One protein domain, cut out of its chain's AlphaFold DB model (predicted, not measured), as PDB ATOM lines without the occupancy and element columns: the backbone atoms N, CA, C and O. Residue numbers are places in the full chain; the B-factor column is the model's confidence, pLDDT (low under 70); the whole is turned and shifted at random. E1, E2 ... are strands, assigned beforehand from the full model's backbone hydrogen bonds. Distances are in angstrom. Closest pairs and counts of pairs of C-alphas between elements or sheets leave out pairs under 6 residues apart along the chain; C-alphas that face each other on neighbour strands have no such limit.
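What this domain is: This is residues 520 to 653 of the 664 residues of an uncharacterized protein of Besnoitia besnoiti (UniProt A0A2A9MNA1). Little of this model is regular structure: two antiparallel sheets, in order E1, E2, E9, E4, E7 and E3, E8, E5, E6, lie face to face as a sandwich, and a long loop, residues 602 to 644, sweeps round its outside. The 134 printed residues have nine named strands, E1 to E9 in chain order, holding 51 residues: all strand. The whole is compact, radius of gyration of the C-alphas 15.7 A, spanning 48 by 39 by 22 A.

Where its parts are: Find C-alpha 520 at (-71.881, 114.560, -93.094), where E1, residues 520 to 522, begins. Beside it runs E2, 533 to 539, 19.8 A; then E9, 645 to 651, E4, 557 to 563, and E7, 588 to 591. The other sheet has E3, 544 to 546, E8, 596 to 601, E5, 568 to 574, 20.1 A, and E6, 577 to 583.

How they stand to each other: Between E2 and E9, find N 535 and O 649 within hydrogen-bond range, 2.8 A. The strands make a jelly roll, one long hairpin wound over both sheets: E2 with E9, E3 with E8, E4 with E7, E5 with E6.

The domain as a whole: The printed part has no cut. The link E8 to E9 is long, 43 residues. Confidence is under 70 at residues 602 to 631 and 653.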
ATOM      1  N   ALA A 520     -70.632 115.302 -93.209       92.44
ATOM      2  CA  ALA A 520     -71.881 114.560 -93.094       92.44
ATOM      3  C   ALA A 520     -71.919 113.695 -91.828       92.44
ATOM      4  O   ALA A 520     -70.877 113.296 -91.307       92.44
ATOM      5  N   VAL A 521     -73.121 113.381 -91.351       93.88
ATOM      6  CA  VAL A 521     -73.385 112.455 -90.246       93.88
ATOM      7  C   VAL A 521     -74.286 111.319 -90.723       93.88
ATOM      8  O   VAL A 521     -75.216 111.527 -91.495       93.88
ATOM      9  N   TYR A 522     -74.001 110.109 -90.261       95.25
ATOM     10  CA  TYR A 522     -74.883 108.957 -90.367       95.25
ATOM     11  C   TYR A 522     -75.631 108.830 -89.039       95.25
ATOM     12  O   TYR A 522     -75.129 108.205 -88.099       95.25
ATOM     13  N   ASP A 523     -76.801 109.463 -88.945       91.19
ATOM     14  CA  ASP A 523     -77.696 109.330 -87.794       91.19
ATOM     15  C   ASP A 523     -78.837 108.353 -88.144       91.19
ATOM     16  O   ASP A 523     -79.564 108.582 -89.110       91.19
ATOM     17  N   PRO A 524     -79.006 107.238 -87.409       90.50
ATOM     18  CA  PRO A 524     -80.151 106.348 -87.585       90.50
ATOM     19  C   PRO A 524     -81.496 106.939 -87.128       90.50
ATOM     20  O   PRO A 524     -82.507 106.255 -87.246       90.50
ATOM     21  N   HIS A 525     -81.534 108.134 -86.526       89.56
ATOM     22  CA  HIS A 525     -82.747 108.775 -85.986       89.56
ATOM     23  C   HIS A 525     -83.552 107.887 -85.013       89.56
ATOM     24  O   HIS A 525     -84.768 108.015 -84.858       89.56
ATOM     25  N   VAL A 526     -82.870 106.967 -84.321       87.38
ATOM     26  CA  VAL A 526     -83.480 106.064 -83.336       87.38
ATOM     27  C   VAL A 526     -83.553 106.760 -81.981       87.38
ATOM     28  O   VAL A 526     -82.534 107.069 -81.364       87.38
ATOM     29  N   GLN A 527     -84.772 106.970 -81.479       83.00
ATOM     30  CA  GLN A 527     -84.995 107.589 -80.174       83.00
ATOM     31  C   GLN A 527     -84.261 106.823 -79.060       83.00
ATOM     32  O   GLN A 527     -84.481 105.630 -78.859       83.00
ATOM     33  N   GLY A 528     -83.411 107.530 -78.309       78.69
ATOM     34  CA  GLY A 528     -82.639 106.963 -77.199       78.69
ATOM     35  C   GLY A 528     -81.323 106.280 -77.593       78.69
ATOM     36  O   GLY A 528     -80.583 105.869 -76.698       78.69
ATOM     37  N   LEU A 529     -80.985 106.197 -78.886       84.00
ATOM     38  CA  LEU A 529     -79.661 105.759 -79.330       84.00
ATOM     39  C   LEU A 529     -78.628 106.850 -79.001       84.00
ATOM     40  O   LEU A 529     -78.640 107.931 -79.582       84.00
ATOM     41  N   SER A 530     -77.746 106.568 -78.042       82.00
ATOM     42  CA  SER A 530     -76.668 107.477 -77.596       82.00
ATOM     43  C   SER A 530     -75.288 106.808 -77.580       82.00
ATOM     44  O   SER A 530     -74.282 107.415 -77.214       82.00
ATOM     45  N   ASP A 531     -75.233 105.545 -78.001       85.50
ATOM     46  CA  ASP A 531     -74.031 104.719 -78.018       85.50
ATOM     47  C   ASP A 531     -72.974 105.264 -78.990       85.50
ATOM     48  O   ASP A 531     -71.783 105.215 -78.681       85.50
ATOM     49  N   PHE A 532     -73.397 105.801 -80.144       90.00
ATOM     50  CA  PHE A 532     -72.501 106.375 -81.149       90.00
ATOM     51  C   PHE A 532     -73.188 107.327 -82.147       90.00
ATOM     52  O   PHE A 532     -74.386 107.219 -82.407       90.00
ATOM     53  N   ARG A 533     -72.386 108.183 -82.795       90.19
ATOM     54  CA  ARG A 533     -72.684 108.867 -84.068       90.19
ATOM     55  C   ARG A 533     -71.474 108.799 -84.990       90.19
ATOM     56  O   ARG A 533     -70.360 109.050 -84.537       90.19
ATOM     57  N   VAL A 534     -71.682 108.488 -86.270       95.38
ATOM     58  CA  VAL A 534     -70.595 108.375 -87.257       95.38
ATOM     59  C   VAL A 534     -70.609 109.581 -88.192       95.38
ATOM     60  O   VAL A 534     -71.550 109.775 -88.953       95.38
ATOM     61  N   TYR A 535     -69.544 110.370 -88.160       95.69
ATOM     62  CA  TYR A 535     -69.290 111.488 -89.059       95.69
ATOM     63  C   TYR A 535     -68.371 111.064 -90.202       95.69
ATOM     64  O   TYR A 535     -67.467 110.245 -90.027       95.69
ATOM     65  N   LYS A 536     -68.574 111.675 -91.367       95.62
ATOM     66  CA  LYS A 536     -67.714 111.580 -92.545       95.62
ATOM     67  C   LYS A 536     -67.272 112.987 -92.930       95.62
ATOM     68  O   LYS A 536     -68.104 113.841 -93.231       95.62
ATOM     69  N   LEU A 537     -65.965 113.206 -92.897       94.06
ATOM     70  CA  LEU A 537     -65.303 114.452 -93.252       94.06
ATOM     71  C   LEU A 537     -64.625 114.245 -94.609       94.06
ATOM     72  O   LEU A 537     -63.789 113.349 -94.754       94.06
ATOM     73  N   SER A 538     -65.004 115.058 -95.591       91.50
ATOM     74  CA  SER A 538     -64.614 114.915 -96.994       91.50
ATOM     75  C   SER A 538     -64.200 116.265 -97.574       91.50
ATOM     76  O   SER A 538     -65.027 117.165 -97.674       91.50
ATOM     77  N   PHE A 539     -62.942 116.424 -97.982       89.69
ATOM     78  CA  PHE A 539     -62.424 117.694 -98.513       89.69
ATOM     79  C   PHE A 539     -61.497 117.462 -99.709       89.69
ATOM     80  O   PHE A 539     -60.849 116.422 -99.804       89.69
ATOM     81  N   ALA A 540     -61.477 118.403-100.650       88.25
ATOM     82  CA  ALA A 540     -60.577 118.403-101.803       88.25
ATOM     83  C   ALA A 540     -59.233 119.079-101.469       88.25
ATOM     84  O   ALA A 540     -59.049 119.610-100.372       88.25
ATOM     85  N   ASP A 541     -58.292 119.058-102.414       84.69
ATOM     86  CA  ASP A 541     -57.043 119.813-102.278       84.69
ATOM     87  C   ASP A 541     -57.320 121.329-102.246       84.69
ATOM     88  O   ASP A 541     -58.350 121.792-102.746       84.69
ATOM     89  N   SER A 542     -56.436 122.089-101.602       81.62
ATOM     90  CA  SER A 542     -56.612 123.513-101.257       81.62
ATOM     91  C   SER A 542     -57.877 123.870-100.450       81.62
ATOM     92  O   SER A 542     -58.161 125.050-100.269       81.62
ATOM     93  N   GLN A 543     -58.640 122.905 -99.919       80.75
ATOM     94  CA  GLN A 543     -59.758 123.186 -99.003       80.75
ATOM     95  C   GLN A 543     -59.338 123.126 -97.530       80.75
ATOM     96  O   GLN A 543     -58.426 122.379 -97.151       80.75
ATOM     97  N   ARG A 544     -60.073 123.872 -96.696       81.81
ATOM     98  CA  ARG A 544     -60.068 123.765 -95.232       81.81
ATOM     99  C   ARG A 544     -61.423 123.233 -94.756       81.81
ATOM    100  O   ARG A 544     -62.456 123.419 -95.395       81.81
ATOM    101  N   LEU A 545     -61.431 122.565 -93.617       86.00
ATOM    102  CA  LEU A 545     -62.634 122.151 -92.902       86.00
ATOM    103  C   LEU A 545     -62.432 122.557 -91.446       86.00
ATOM    104  O   LEU A 545     -61.404 122.223 -90.873       86.00
ATOM    105  N   ASP A 546     -63.370 123.290 -90.857       87.12
ATOM    106  CA  ASP A 546     -63.318 123.691 -89.450       87.12
ATOM    107  C   ASP A 546     -64.628 123.279 -88.777       87.12
ATOM    108  O   ASP A 546     -65.709 123.632 -89.252       87.12
ATOM    109  N   ASP A 547     -64.550 122.472 -87.719       88.12
ATOM    110  CA  ASP A 547     -65.738 121.963 -87.036       88.12
ATOM    111  C   ASP A 547     -66.317 122.946 -86.005       88.12
ATOM    112  O   ASP A 547     -67.402 122.702 -85.472       88.12
ATOM    113  N   GLY A 548     -65.610 124.031 -85.666       84.44
ATOM    114  CA  GLY A 548     -66.033 124.981 -84.633       84.44
ATOM    115  C   GLY A 548     -66.392 124.341 -83.278       84.44
ATOM    116  O   GLY A 548     -67.243 124.874 -82.563       84.44
ATOM    117  N   GLY A 549     -65.825 123.175 -82.946       85.69
ATOM    118  CA  GLY A 549     -66.134 122.375 -81.753       85.69
ATOM    119  C   GLY A 549     -67.463 121.605 -81.801       85.69
ATOM    120  O   GLY A 549     -67.919 121.101 -80.769       85.69
ATOM    121  N   ARG A 550     -68.131 121.524 -82.960       86.88
ATOM    122  CA  ARG A 550     -69.493 120.973 -83.092       86.88
ATOM    123  C   ARG A 550     -69.561 119.449 -83.155       86.88
ATOM    124  O   ARG A 550     -70.643 118.928 -82.865       86.88
ATOM    125  N   ILE A 551     -68.477 118.760 -83.529       89.69
ATOM    126  CA  ILE A 551     -68.431 117.296 -83.668       89.69
ATOM    127  C   ILE A 551     -68.209 116.644 -82.300       89.69
ATOM    128  O   ILE A 551     -69.103 115.971 -81.794       89.69
ATOM    129  N   LEU A 552     -67.043 116.859 -81.677       89.56
ATOM    130  CA  LEU A 552     -66.675 116.170 -80.430       89.56
ATOM    131  C   LEU A 552     -67.492 116.658 -79.224       89.56
ATOM    132  O   LEU A 552     -67.932 115.854 -78.399       89.56
ATOM    133  N   ARG A 553     -67.746 117.971 -79.132       87.06
ATOM    134  CA  ARG A 553     -68.458 118.607 -78.009       87.06
ATOM    135  C   ARG A 553     -67.921 118.113 -76.655       87.06
ATOM    136  O   ARG A 553     -66.763 118.345 -76.334       87.06
ATOM    137  N   THR A 554     -68.732 117.425 -75.856       84.81
ATOM    138  CA  THR A 554     -68.397 116.940 -74.505       84.81
ATOM    139  C   THR A 554     -67.800 115.529 -74.470       84.81
ATOM    140  O   THR A 554     -67.533 115.018 -73.384       84.81
ATOM    141  N   ALA A 555     -67.567 114.892 -75.621       86.25
ATOM    142  CA  ALA A 555     -67.128 113.504 -75.711       86.25
ATOM    143  C   ALA A 555     -65.888 113.332 -76.600       86.25
ATOM    144  O   ALA A 555     -65.694 114.099 -77.543       86.25
ATOM    145  N   PRO A 556     -65.031 112.334 -76.329       91.50
ATOM    146  CA  PRO A 556     -63.909 112.039 -77.204       91.50
ATOM    147  C   PRO A 556     -64.399 111.350 -78.485       91.50
ATOM    148  O   PRO A 556     -65.508 110.811 -78.547       91.50
ATOM    149  N   GLY A 557     -63.546 111.336 -79.506       93.31
ATOM    150  CA  GLY A 557     -63.865 110.752 -80.806       93.31
ATOM    151  C   GLY A 557     -62.782 109.817 -81.317       93.31
ATOM    152  O   GLY A 557     -61.604 109.979 -81.011       93.31
ATOM    153  N   LEU A 558     -63.182 108.832 -82.111       95.31
ATOM    154  CA  LEU A 558     -62.300 107.854 -82.735       95.31
ATOM    155  C   LEU A 558     -62.352 108.030 -84.254       95.31
ATOM    156  O   LEU A 558     -63.395 107.802 -84.861       95.31
ATOM    157  N   ALA A 559     -61.241 108.434 -84.865       96.50
ATOM    158  CA  ALA A 559     -61.147 108.706 -86.293       96.50
ATOM    159  C   ALA A 559     -60.294 107.670 -87.042       96.50
ATOM    160  O   ALA A 559     -59.253 107.233 -86.553       96.50
ATOM    161  N   LEU A 560     -60.724 107.323 -88.254       97.06
ATOM    162  CA  LEU A 560     -60.023 106.501 -89.237       97.06
ATOM    163  C   LEU A 560     -59.829 107.320 -90.517       97.06
ATOM    164  O   LEU A 560     -60.803 107.741 -91.147       97.06
ATOM    165  N   VAL A 561     -58.579 107.491 -90.944       95.38
ATOM    166  CA  VAL A 561     -58.268 108.067 -92.259       95.38
ATOM    167  C   VAL A 561     -58.472 106.993 -93.331       95.38
ATOM    168  O   VAL A 561     -57.601 106.147 -93.555       95.38
ATOM    169  N   LEU A 562     -59.641 107.018 -93.974       94.06
ATOM    170  CA  LEU A 562     -60.037 106.057 -95.005       94.06
ATOM    171  C   LEU A 562     -59.301 106.313 -96.323       94.06
ATOM    172  O   LEU A 562     -58.865 105.358 -96.954       94.06
ATOM    173  N   HIS A 563     -59.135 107.573 -96.731       93.00
ATOM    174  CA  HIS A 563     -58.460 107.939 -97.983       93.00
ATOM    175  C   HIS A 563     -57.656 109.227 -97.825       93.00
ATOM    176  O   HIS A 563     -58.097 110.159 -97.157       93.00
ATOM    177  N   ALA A 564     -56.471 109.261 -98.432       90.00
ATOM    178  CA  ALA A 564     -55.505 110.351 -98.304       90.00
ATOM    179  C   ALA A 564     -54.716 110.537 -99.618       90.00
ATOM    180  O   ALA A 564     -53.563 110.106 -99.703       90.00
ATOM    181  N   PRO A 565     -55.332 111.114-100.671       86.12
ATOM    182  CA  PRO A 565     -54.691 111.268-101.980       86.12
ATOM    183  C   PRO A 565     -53.624 112.378-102.021       86.12
ATOM    184  O   PRO A 565     -52.744 112.344-102.878       86.12
ATOM    185  N   PHE A 566     -53.663 113.327-101.083       84.06
ATOM    186  CA  PHE A 566     -52.717 114.442-100.945       84.06
ATOM    187  C   PHE A 566     -52.324 114.661 -99.472       84.06
ATOM    188  O   PHE A 566     -52.737 113.917 -98.581       84.06
ATOM    189  N   ALA A 567     -51.470 115.651 -99.206       82.31
ATOM    190  CA  ALA A 567     -51.028 115.994 -97.857       82.31
ATOM    191  C   ALA A 567     -52.076 116.839 -97.117       82.31
ATOM    192  O   ALA A 567     -52.461 117.900 -97.605       82.31
ATOM    193  N   ALA A 568     -52.465 116.408 -95.917       85.31
ATOM    194  CA  ALA A 568     -53.317 117.178 -95.018       85.31
ATOM    195  C   ALA A 568     -52.801 117.121 -93.575       85.31
ATOM    196  O   ALA A 568     -52.180 116.130 -93.174       85.31
ATOM    197  N   ASN A 569     -53.096 118.158 -92.794       87.50
ATOM    198  CA  ASN A 569     -52.922 118.178 -91.345       87.50
ATOM    199  C   ASN A 569     -54.291 118.170 -90.655       87.50
ATOM    200  O   ASN A 569     -55.274 118.678 -91.193       87.50
ATOM    201  N   LEU A 570     -54.329 117.620 -89.444       90.62
ATOM    202  CA  LEU A 570     -55.385 117.855 -88.470       90.62
ATOM    203  C   LEU A 570     -54.811 118.726 -87.351       90.62
ATOM    204  O   LEU A 570     -53.885 118.316 -86.646       90.62
ATOM    205  N   ASN A 571     -55.397 119.904 -87.196       89.62
ATOM    206  CA  ASN A 571     -55.205 120.811 -86.082       89.62
ATOM    207  C   ASN A 571     -56.317 120.563 -85.059       89.62
ATOM    208  O   ASN A 571     -57.499 120.503 -85.395       89.62
ATOM    209  N   ILE A 572     -55.922 120.377 -83.805       90.56
ATOM    210  CA  ILE A 572     -56.803 120.074 -82.678       90.56
ATOM    211  C   ILE A 572     -56.602 121.165 -81.638       90.56
ATOM    212  O   ILE A 572     -55.458 121.427 -81.266       90.56
ATOM    213  N   GLN A 573     -57.679 121.766 -81.137       88.50
ATOM    214  CA  GLN A 573     -57.600 122.800 -80.104       88.50
ATOM    215  C   GLN A 573     -58.590 122.531 -78.969       88.50
ATOM    216  O   GLN A 573     -59.740 122.186 -79.209       88.50
ATOM    217  N   ARG A 574     -58.159 122.722 -77.717       87.19
ATOM    218  CA  ARG A 574     -59.005 122.614 -76.520       87.19
ATOM    219  C   ARG A 574     -58.643 123.727 -75.538       87.19
ATOM    220  O   ARG A 574     -57.699 123.615 -74.758       87.19
ATOM    221  N   GLY A 575     -59.379 124.834 -75.599       83.75
ATOM    222  CA  GLY A 575     -59.021 126.051 -74.864       83.75
ATOM    223  C   GLY A 575     -57.657 126.595 -75.328       83.75
ATOM    224  O   GLY A 575     -57.501 126.840 -76.526       83.75
ATOM    225  N   PRO A 576     -56.671 126.788 -74.426       80.38
ATOM    226  CA  PRO A 576     -55.331 127.254 -74.790       80.38
ATOM    227  C   PRO A 576     -54.424 126.143 -75.349       80.38
ATOM    228  O   PRO A 576     -53.328 126.428 -75.822       80.38
ATOM    229  N   GLU A 577     -54.832 124.876 -75.255       81.38
ATOM    230  CA  GLU A 577     -54.046 123.737 -75.728       81.38
ATOM    231  C   GLU A 577     -54.267 123.514 -77.229       81.38
ATOM    232  O   GLU A 577     -55.414 123.508 -77.678       81.38
ATOM    233  N   ASN A 578     -53.198 123.261 -77.993       82.56
ATOM    234  CA  ASN A 578     -53.290 122.915 -79.414       82.56
ATOM    235  C   ASN A 578     -52.370 121.740 -79.812       82.56
ATOM    236  O   ASN A 578     -51.440 121.374 -79.093       82.56
ATOM    237  N   ALA A 579     -52.659 121.106 -80.949       80.44
ATOM    238  CA  ALA A 579     -51.790 120.127 -81.594       80.44
ATOM    239  C   ALA A 579     -52.012 120.085 -83.106       80.44
ATOM    240  O   ALA A 579     -53.137 119.885 -83.551       80.44
ATOM    241  N   ALA A 580     -50.920 120.139 -83.868       80.00
ATOM    242  CA  ALA A 580     -50.897 119.845 -85.297       80.00
ATOM    243  C   ALA A 580     -50.299 118.448 -85.555       80.00
ATOM    244  O   ALA A 580     -49.192 118.124 -85.085       80.00
ATOM    245  N   LEU A 581     -51.010 117.619 -86.324       84.00
ATOM    246  CA  LEU A 581     -50.532 116.309 -86.774       84.00
ATOM    247  C   LEU A 581     -50.780 116.085 -88.278       84.00
ATOM    248  O   LEU A 581     -51.880 116.344 -88.761       84.00
ATOM    249  N   PRO A 582     -49.793 115.558 -89.028       82.00
ATOM    250  CA  PRO A 582     -50.004 115.169 -90.414       82.00
ATOM    251  C   PRO A 582     -50.885 113.917 -90.479       82.00
ATOM    252  O   PRO A 582     -50.632 112.929 -89.779       82.00
ATOM    253  N   LEU A 583     -51.891 113.953 -91.349       85.00
ATOM    254  CA  LEU A 583     -52.772 112.825 -91.622       85.00
ATOM    255  C   LEU A 583     -52.183 111.921 -92.710       85.00
ATOM    256  O   LEU A 583     -51.618 112.388 -93.702       85.00
ATOM    257  N   HIS A 584     -52.354 110.610 -92.553       83.94
ATOM    258  CA  HIS A 584     -51.993 109.627 -93.575       83.94
ATOM    259  C   HIS A 584     -53.023 108.498 -93.667       83.94
ATOM    260  O   HIS A 584     -53.690 108.172 -92.687       83.94
ATOM    261  N   PHE A 585     -53.118 107.854 -94.833       86.50
ATOM    262  CA  PHE A 585     -53.982 106.687 -95.038       86.50
ATOM    263  C   PHE A 585     -53.783 105.628 -93.938       86.50
ATOM    264  O   PHE A 585     -52.647 105.301 -93.576       86.50
ATOM    265  N   GLY A 586     -54.888 105.091 -93.415       85.88
ATOM    266  CA  GLY A 586     -54.898 104.020 -92.418       85.88
ATOM    267  C   GLY A 586     -54.477 104.417 -91.007       85.88
ATOM    268  O   GLY A 586     -54.268 103.542 -90.166       85.88
ATOM    269  N   GLN A 587     -54.342 105.712 -90.731       88.00
ATOM    270  CA  GLN A 587     -54.143 106.215 -89.380       88.00
ATOM    271  C   GLN A 587     -55.440 106.074 -88.570       88.00
ATOM    272  O   GLN A 587     -56.506 106.488 -89.028       88.00
ATOM    273  N   VAL A 588     -55.332 105.514 -87.361       94.44
ATOM    274  CA  VAL A 588     -56.406 105.510 -86.359       94.44
ATOM    275  C   VAL A 588     -56.021 106.476 -85.247       94.44
ATOM    276  O   VAL A 588     -54.951 106.343 -84.649       94.44
ATOM    277  N   LEU A 589     -56.886 107.446 -84.977       94.69
ATOM    278  CA  LEU A 589     -56.682 108.505 -83.996       94.69
ATOM    279  C   LEU A 589     -57.787 108.446 -82.948       94.69
ATOM    280  O   LEU A 589     -58.956 108.289 -83.278       94.69
ATOM    281  N   PHE A 590     -57.423 108.624 -81.688       94.44
ATOM    282  CA  PHE A 590     -58.357 108.908 -80.608       94.44
ATOM    283  C   PHE A 590     -58.147 110.364 -80.195       94.44
ATOM    284  O   PHE A 590     -57.003 110.792 -80.032       94.44
ATOM    285  N   LEU A 591     -59.232 111.126 -80.091       94.06
ATOM    286  CA  LEU A 591     -59.269 112.587 -79.982       94.06
ATOM    287  C   LEU A 591     -59.979 112.972 -78.680       94.06
ATOM    288  O   LEU A 591     -61.003 112.373 -78.354       94.06
ATOM    289  N   SER A 592     -59.450 113.942 -77.933       91.38
ATOM    290  CA  SER A 592     -59.974 114.304 -76.611       91.38
ATOM    291  C   SER A 592     -61.335 114.996 -76.674       91.38
ATOM    292  O   SER A 592     -61.566 115.838 -77.542       91.38
ATOM    293  N   ALA A 593     -62.183 114.740 -75.681       90.88
ATOM    294  CA  ALA A 593     -63.385 115.520 -75.421       90.88
ATOM    295  C   ALA A 593     -63.082 117.022 -75.288       90.88
ATOM    296  O   ALA A 593     -62.026 117.416 -74.782       90.88
ATOM    297  N   GLY A 594     -64.028 117.861 -75.711       88.62
ATOM    298  CA  GLY A 594     -63.909 119.318 -75.660       88.62
ATOM    299  C   GLY A 594     -63.063 119.936 -76.772       88.62
ATOM    300  O   GLY A 594     -62.924 121.157 -76.783       88.62
ATOM    301  N   ALA A 595     -62.479 119.140 -77.672       90.94
ATOM    302  CA  ALA A 595     -61.619 119.665 -78.724       90.94
ATOM    303  C   ALA A 595     -62.391 120.058 -79.994       90.94
ATOM    304  O   ALA A 595     -63.261 119.317 -80.453       90.94
ATOM    305  N   SER A 596     -62.022 121.195 -80.585       91.75
ATOM    306  CA  SER A 596     -62.330 121.530 -81.975       91.75
ATOM    307  C   SER A 596     -61.290 120.936 -82.923       91.75
ATOM    308  O   SER A 596     -60.153 120.645 -82.536       91.75
ATOM    309  N   LEU A 597     -61.707 120.737 -84.171       92.62
ATOM    310  CA  LEU A 597     -60.978 120.058 -85.231       92.62
ATOM    311  C   LEU A 597     -60.970 120.938 -86.483       92.62
ATOM    312  O   LEU A 597     -62.022 121.210 -87.061       92.62
ATOM    313  N   ALA A 598     -59.780 121.319 -86.939       90.19
ATOM    314  CA  ALA A 598     -59.580 121.953 -88.235       90.19
ATOM    315  C   ALA A 598     -58.684 121.067 -89.109       90.19
ATOM    316  O   ALA A 598     -57.592 120.684 -88.696       90.19
ATOM    317  N   LEU A 599     -59.143 120.711 -90.307       89.31
ATOM    318  CA  LEU A 599     -58.367 119.975 -91.299       89.31
ATOM    319  C   LEU A 599     -57.973 120.928 -92.423       89.31
ATOM    320  O   LEU A 599     -58.804 121.680 -92.929       89.31
ATOM    321  N   GLU A 600     -56.710 120.878 -92.821       82.81
ATOM    322  CA  GLU A 600     -56.135 121.768 -93.829       82.81
ATOM    323  C   GLU A 600     -55.220 120.994 -94.776       82.81
ATOM    324  O   GLU A 600     -54.601 119.993 -94.406       82.81
ATOM    325  N   THR A 601     -55.124 121.479 -96.007       80.31
ATOM    326  CA  THR A 601     -54.214 120.975 -97.039       80.31
ATOM    327  C   THR A 601     -53.053 121.945 -97.220       80.31
ATOM    328  O   THR A 601     -53.188 123.141 -96.978       80.31
ATOM    329  N   ALA A 602     -51.900 121.448 -97.672       62.53
ATOM    330  CA  ALA A 602     -50.682 122.262 -97.796       62.53
ATOM    331  C   ALA A 602     -50.750 123.382 -98.866       62.53
ATOM    332  O   ALA A 602     -49.768 124.101 -99.041       62.53
ATOM    333  N   GLY A 603     -51.866 123.501 -99.595       54.03
ATOM    334  CA  GLY A 603     -52.099 124.487-100.653       54.03
ATOM    335  C   GLY A 603     -53.276 125.438-100.404       54.03
ATOM    336  O   GLY A 603     -53.757 126.029-101.367       54.03
ATOM    337  N   GLY A 604     -53.783 125.553 -99.172       49.56
ATOM    338  CA  GLY A 604     -54.735 126.610 -98.808       49.56
ATOM    339  C   GLY A 604     -54.006 127.926 -98.515       49.56
ATOM    340  O   GLY A 604     -53.069 127.929 -97.718       49.56
ATOM    341  N   GLU A 605     -54.410 129.027 -99.153       42.00
ATOM    342  CA  GLU A 605     -53.884 130.360 -98.828       42.00
ATOM    343  C   GLU A 605     -54.451 130.862 -97.486       42.00
ATOM    344  O   GLU A 605     -55.593 130.575 -97.120       42.00
ATOM    345  N   ASP A 606     -53.625 131.585 -96.729       41.50
ATOM    346  CA  ASP A 606     -53.971 132.087 -95.398       41.50
ATOM    347  C   ASP A 606     -54.768 133.397 -95.512       41.50
ATOM    348  O   ASP A 606     -54.203 134.490 -95.577       41.50
ATOM    349  N   ASP A 607     -56.099 133.278 -95.549       38.31
ATOM    350  CA  ASP A 607     -57.073 134.376 -95.689       38.31
ATOM    351  C   ASP A 607     -57.182 135.282 -94.428       38.31
ATOM    352  O   ASP A 607     -58.261 135.730 -94.041       38.31
ATOM    353  N   GLY A 608     -56.054 135.561 -93.760       38.44
ATOM    354  CA  GLY A 608     -55.784 136.736 -92.912       38.44
ATOM    355  C   GLY A 608     -56.704 137.033 -91.717       38.44
ATOM    356  O   GLY A 608     -56.586 138.107 -91.127       38.44
ATOM    357  N   ASN A 609     -57.638 136.144 -91.373       34.00
ATOM    358  CA  ASN A 609     -58.791 136.470 -90.520       34.00
ATOM    359  C   ASN A 609     -59.085 135.412 -89.435       34.00
ATOM    360  O   ASN A 609     -60.197 135.338 -88.908       34.00
ATOM    361  N   ALA A 610     -58.098 134.583 -89.086       35.53
ATOM    362  CA  ALA A 610     -58.177 133.647 -87.968       35.53
ATOM    363  C   ALA A 610     -57.304 134.123 -86.795       35.53
ATOM    364  O   ALA A 610     -56.092 134.254 -86.929       35.53
ATOM    365  N   ASN A 611     -57.898 134.297 -85.608       28.52
ATOM    366  CA  ASN A 611     -57.175 134.539 -84.345       28.52
ATOM    367  C   ASN A 611     -56.501 133.253 -83.809       28.52
ATOM    368  O   ASN A 611     -56.613 132.924 -82.628       28.52
ATOM    369  N   VAL A 612     -55.845 132.495 -84.687       34.88
ATOM    370  CA  VAL A 612     -55.101 131.274 -84.364       34.88
ATOM    371  C   VAL A 612     -53.713 131.431 -84.965       34.88
ATOM    372  O   VAL A 612     -53.549 131.366 -86.177       34.88
ATOM    373  N   GLU A 613     -52.718 131.662 -84.112       25.31
ATOM    374  CA  GLU A 613     -51.316 131.743 -84.519       25.31
ATOM    375  C   GLU A 613     -50.840 130.329 -84.902       25.31
ATOM    376  O   GLU A 613     -50.564 129.486 -84.045       25.31
ATOM    377  N   LEU A 614     -50.862 130.034 -86.205       34.12
ATOM    378  CA  LEU A 614     -50.516 128.723 -86.756       34.12
ATOM    379  C   LEU A 614     -48.994 128.528 -86.785       34.12
ATOM    380  O   LEU A 614     -48.237 129.422 -87.162       34.12
ATOM    381  N   LEU A 615     -48.540 127.320 -86.444       31.56
ATOM    382  CA  LEU A 615     -47.160 126.915 -86.709       31.56
ATOM    383  C   LEU A 615     -46.979 126.726 -88.225       31.56
ATOM    384  O   LEU A 615     -47.798 126.036 -88.838       31.56
ATOM    385  N   PRO A 616     -45.921 127.282 -88.843       26.23
ATOM    386  CA  PRO A 616     -45.728 127.178 -90.284       26.23
ATOM    387  C   PRO A 616     -45.531 125.715 -90.721       26.23
ATOM    388  O   PRO A 616     -44.927 124.923 -89.985       26.23
ATOM    389  N   PRO A 617     -45.988 125.336 -91.930       30.67
ATOM    390  CA  PRO A 617     -45.763 123.997 -92.459       30.67
ATOM    391  C   PRO A 617     -44.261 123.711 -92.585       30.67
ATOM    392  O   PRO A 617     -43.468 124.579 -92.955       30.67
ATOM    393  N   ALA A 618     -43.864 122.468 -92.296       30.19
ATOM    394  CA  ALA A 618     -42.462 122.067 -92.367       30.19
ATOM    395  C   ALA A 618     -41.889 122.300 -93.786       30.19
ATOM    396  O   ALA A 618     -42.529 121.910 -94.773       30.19
ATOM    397  N   PRO A 619     -40.690 122.902 -93.918       24.27
ATOM    398  CA  PRO A 619     -40.130 123.259 -95.217       24.27
ATOM    399  C   PRO A 619     -39.891 122.011 -96.079       24.27
ATOM    400  O   PRO A 619     -39.263 121.047 -95.642       24.27
ATOM    401  N   GLY A 620     -40.393 122.038 -97.319       32.28
ATOM    402  CA  GLY A 620     -40.313 120.918 -98.271       32.28
ATOM    403  C   GLY A 620     -41.656 120.304 -98.693       32.28
ATOM    404  O   GLY A 620     -41.661 119.288 -99.382       32.28
ATOM    405  N   ALA A 621     -42.794 120.904 -98.322       31.48
ATOM    406  CA  ALA A 621     -44.133 120.421 -98.690       31.48
ATOM    407  C   ALA A 621     -44.514 120.590-100.184       31.48
ATOM    408  O   ALA A 621     -45.552 120.083-100.607       31.48
ATOM    409  N   HIS A 622     -43.688 121.254-101.002       30.00
ATOM    410  CA  HIS A 622     -43.955 121.452-102.430       30.00
ATOM    411  C   HIS A 622     -43.397 120.307-103.282       30.00
ATOM    412  O   HIS A 622     -42.235 120.301-103.684       30.00
ATOM    413  N   GLY A 623     -44.264 119.351-103.602       28.80
ATOM    414  CA  GLY A 623     -44.000 118.326-104.604       28.80
ATOM    415  C   GLY A 623     -45.308 117.733-105.103       28.80
ATOM    416  O   GLY A 623     -45.942 116.967-104.380       28.80
ATOM    417  N   ALA A 624     -45.701 118.084-106.330       27.61
ATOM    418  CA  ALA A 624     -46.862 117.490-106.983       27.61
ATOM    419  C   ALA A 624     -46.686 115.964-107.053       27.61
ATOM    420  O   ALA A 624     -45.671 115.465-107.544       27.61
ATOM    421  N   VAL A 625     -47.660 115.223-106.527       35.16
ATOM    422  CA  VAL A 625     -47.638 113.760-106.545       35.16
ATOM    423  C   VAL A 625     -48.186 113.295-107.890       35.16
ATOM    424  O   VAL A 625     -49.357 113.511-108.189       35.16
ATOM    425  N   GLU A 626     -47.357 112.633-108.699       28.20
ATOM    426  CA  GLU A 626     -47.856 111.916-109.873       28.20
ATOM    427  C   GLU A 626     -48.846 110.829-109.432       28.20
ATOM    428  O   GLU A 626     -48.490 109.893-108.713       28.20
ATOM    429  N   ALA A 627     -50.092 110.940-109.891       32.09
ATOM    430  CA  ALA A 627     -51.130 109.948-109.653       32.09
ATOM    431  C   ALA A 627     -50.868 108.676-110.483       32.09
ATOM    432  O   ALA A 627     -51.412 108.503-111.573       32.09
ATOM    433  N   GLN A 628     -50.033 107.770-109.968       32.00
ATOM    434  CA  GLN A 628     -49.782 106.461-110.575       32.00
ATOM    435  C   GLN A 628     -50.529 105.343-109.830       32.00
ATOM    436  O   GLN A 628     -50.341 105.161-108.632       32.00
ATOM    437  N   GLY A 629     -51.343 104.569-110.561       34.12
ATOM    438  CA  GLY A 629     -51.908 103.285-110.117       34.12
ATOM    439  C   GLY A 629     -52.830 103.353-108.894       34.12
ATOM    440  O   GLY A 629     -52.400 103.076-107.779       34.12
ATOM    441  N   GLY A 630     -54.117 103.658-109.107       48.75
ATOM    442  CA  GLY A 630     -55.110 103.812-108.033       48.75
ATOM    443  C   GLY A 630     -55.097 102.671-107.006       48.75
ATOM    444  O   GLY A 630     -55.317 101.507-107.352       48.75
ATOM    445  N   SER A 631     -54.851 103.032-105.743       65.69
ATOM    446  CA  SER A 631     -54.787 102.116-104.600       65.69
ATOM    447  C   SER A 631     -56.075 101.298-104.446       65.69
ATOM    448  O   SER A 631     -57.141 101.701-104.908       65.69
ATOM    449  N   GLN A 632     -56.001 100.156-103.751       75.31
ATOM    450  CA  GLN A 632     -57.163  99.278-103.546       75.31
ATOM    451  C   GLN A 632     -58.378 100.041-102.984       75.31
ATOM    452  O   GLN A 632     -59.501  99.805-103.417       75.31
ATOM    453  N   ILE A 633     -58.158 100.989-102.065       84.31
ATOM    454  CA  ILE A 633     -59.237 101.822-101.526       84.31
ATOM    455  C   ILE A 633     -59.822 102.772-102.582       84.31
ATOM    456  O   ILE A 633     -61.039 102.845-102.713       84.31
ATOM    457  N   ALA A 634     -58.995 103.411-103.416       81.62
ATOM    458  CA  ALA A 634     -59.464 104.297-104.485       81.62
ATOM    459  C   ALA A 634     -60.286 103.571-105.571       81.62
ATOM    460  O   ALA A 634     -61.002 104.218-106.328       81.62
ATOM    461  N   GLN A 635     -60.210 102.238-105.650       85.31
ATOM    462  CA  GLN A 635     -61.059 101.416-106.524       85.31
ATOM    463  C   GLN A 635     -62.429 101.083-105.904       85.31
ATOM    464  O   GLN A 635     -63.341 100.693-106.629       85.31
ATOM    465  N   LEU A 636     -62.575 101.220-104.580       88.94
ATOM    466  CA  LEU A 636     -63.813 100.952-103.835       88.94
ATOM    467  C   LEU A 636     -64.660 102.214-103.612       88.94
ATOM    468  O   LEU A 636     -65.882 102.117-103.534       88.94
ATOM    469  N   LEU A 637     -64.023 103.380-103.502       88.25
ATOM    470  CA  LEU A 637     -64.694 104.667-103.289       88.25
ATOM    471  C   LEU A 637     -65.561 105.099-104.483       88.25
ATOM    472  O   LEU A 637     -65.300 104.721-105.630       88.25
ATOM    473  N   ALA A 638     -66.560 105.946-104.219       86.56
ATOM    474  CA  ALA A 638     -67.328 106.605-105.274       86.56
ATOM    475  C   ALA A 638     -66.434 107.561-106.088       86.56
ATOM    476  O   ALA A 638     -65.442 108.082-105.580       86.56
ATOM    477  N   GLU A 639     -66.771 107.804-107.360       85.44
ATOM    478  CA  GLU A 639     -65.924 108.602-108.267       85.44
ATOM    479  C   GLU A 639     -65.615 110.013-107.732       85.44
ATOM    480  O   GLU A 639     -64.489 110.482-107.886       85.44
ATOM    481  N   ASP A 640     -66.567 110.672-107.057       84.00
ATOM    482  CA  ASP A 640     -66.359 112.011-106.488       84.00
ATOM    483  C   ASP A 640     -65.480 112.007-105.223       84.00
ATOM    484  O   ASP A 640     -64.857 113.021-104.909       84.00
ATOM    485  N   GLU A 641     -65.371 110.872-104.527       87.06
ATOM    486  CA  GLU A 641     -64.515 110.689-103.346       87.06
ATOM    487  C   GLU A 641     -63.048 110.411-103.703       87.06
ATOM    488  O   GLU A 641     -62.162 110.671-102.892       87.06
ATOM    489  N   LYS A 642     -62.749 109.877-104.897       87.88
ATOM    490  CA  LYS A 642     -61.378 109.453-105.260       87.88
ATOM    491  C   LYS A 642     -60.366 110.600-105.241       87.88
ATOM    492  O   LYS A 642     -59.195 110.369-104.936       87.88
ATOM    493  N   ALA A 643     -60.827 111.812-105.546       87.00
ATOM    494  CA  ALA A 643     -60.052 113.052-105.516       87.00
ATOM    495  C   ALA A 643     -60.155 113.814-104.177       87.00
ATOM    496  O   ALA A 643     -59.672 114.939-104.083       87.00
ATOM    497  N   GLN A 644     -60.785 113.234-103.152       89.69
ATOM    498  CA  GLN A 644     -60.971 113.849-101.835       89.69
ATOM    499  C   GLN A 644     -60.173 113.112-100.760       89.69
ATOM    500  O   GLN A 644     -59.983 111.898-100.802       89.69
ATOM    501  N   PHE A 645     -59.756 113.846 -99.739       91.75
ATOM    502  CA  PHE A 645     -59.382 113.270 -98.459       91.75
ATOM    503  C   PHE A 645     -60.655 112.813 -97.739       91.75
ATOM    504  O   PHE A 645     -61.641 113.553 -97.718       91.75
ATOM    505  N   VAL A 646     -60.656 111.610 -97.155       93.81
ATOM    506  CA  VAL A 646     -61.838 111.044 -96.480       93.81
ATOM    507  C   VAL A 646     -61.458 110.506 -95.105       93.81
ATOM    508  O   VAL A 646     -60.661 109.570 -94.982       93.81
ATOM    509  N   VAL A 647     -62.071 111.072 -94.066       95.81
ATOM    510  CA  VAL A 647     -61.928 110.644 -92.668       95.81
ATOM    511  C   VAL A 647     -63.299 110.275 -92.118       95.81
ATOM    512  O   VAL A 647     -64.241 111.060 -92.209       95.81
ATOM    513  N   PHE A 648     -63.409 109.096 -91.513       97.44
ATOM    514  CA  PHE A 648     -64.570 108.727 -90.706       97.44
ATOM    515  C   PHE A 648     -64.242 108.952 -89.235       97.44
ATOM    516  O   PHE A 648     -63.174 108.547 -88.788       97.44
ATOM    517  N   LEU A 649     -65.138 109.588 -88.485       96.19
ATOM    518  CA  LEU A 649     -64.951 109.930 -87.077       96.19
ATOM    519  C   LEU A 649     -66.194 109.533 -86.290       96.19
ATOM    520  O   LEU A 649     -67.296 109.945 -86.632       96.19
ATOM    521  N   VAL A 650     -66.027 108.754 -85.226       94.62
ATOM    522  CA  VAL A 650     -67.133 108.305 -84.378       94.62
ATOM    523  C   VAL A 650     -67.084 108.982 -83.011       94.62
ATOM    524  O   VAL A 650     -66.051 108.929 -82.344       94.62
ATOM    525  N   THR A 651     -68.192 109.593 -82.591       90.31
ATOM    526  CA  THR A 651     -68.392 110.172 -81.246       90.31
ATOM    527  C   THR A 651     -69.386 109.334 -80.447       90.31
ATOM    528  O   THR A 651     -70.096 108.510 -81.022       90.31
ATOM    529  N   PHE A 652     -69.462 109.539 -79.130       77.88
ATOM    530  CA  PHE A 652     -70.351 108.777 -78.246       77.88
ATOM    531  C   PHE A 652     -70.799 109.562 -77.008       77.88
ATOM    532  O   PHE A 652     -70.225 110.594 -76.683       77.88
ATOM    533  N   GLY A 653     -71.770 109.037 -76.258       65.94
ATOM    534  CA  GLY A 653     -72.188 109.586 -74.966       65.94
ATOM    535  C   GLY A 653     -73.512 110.340 -75.037       65.94
ATOM    536  O   GLY A 653     -74.210 110.315 -76.049       65.94
TER     537      GLY A 653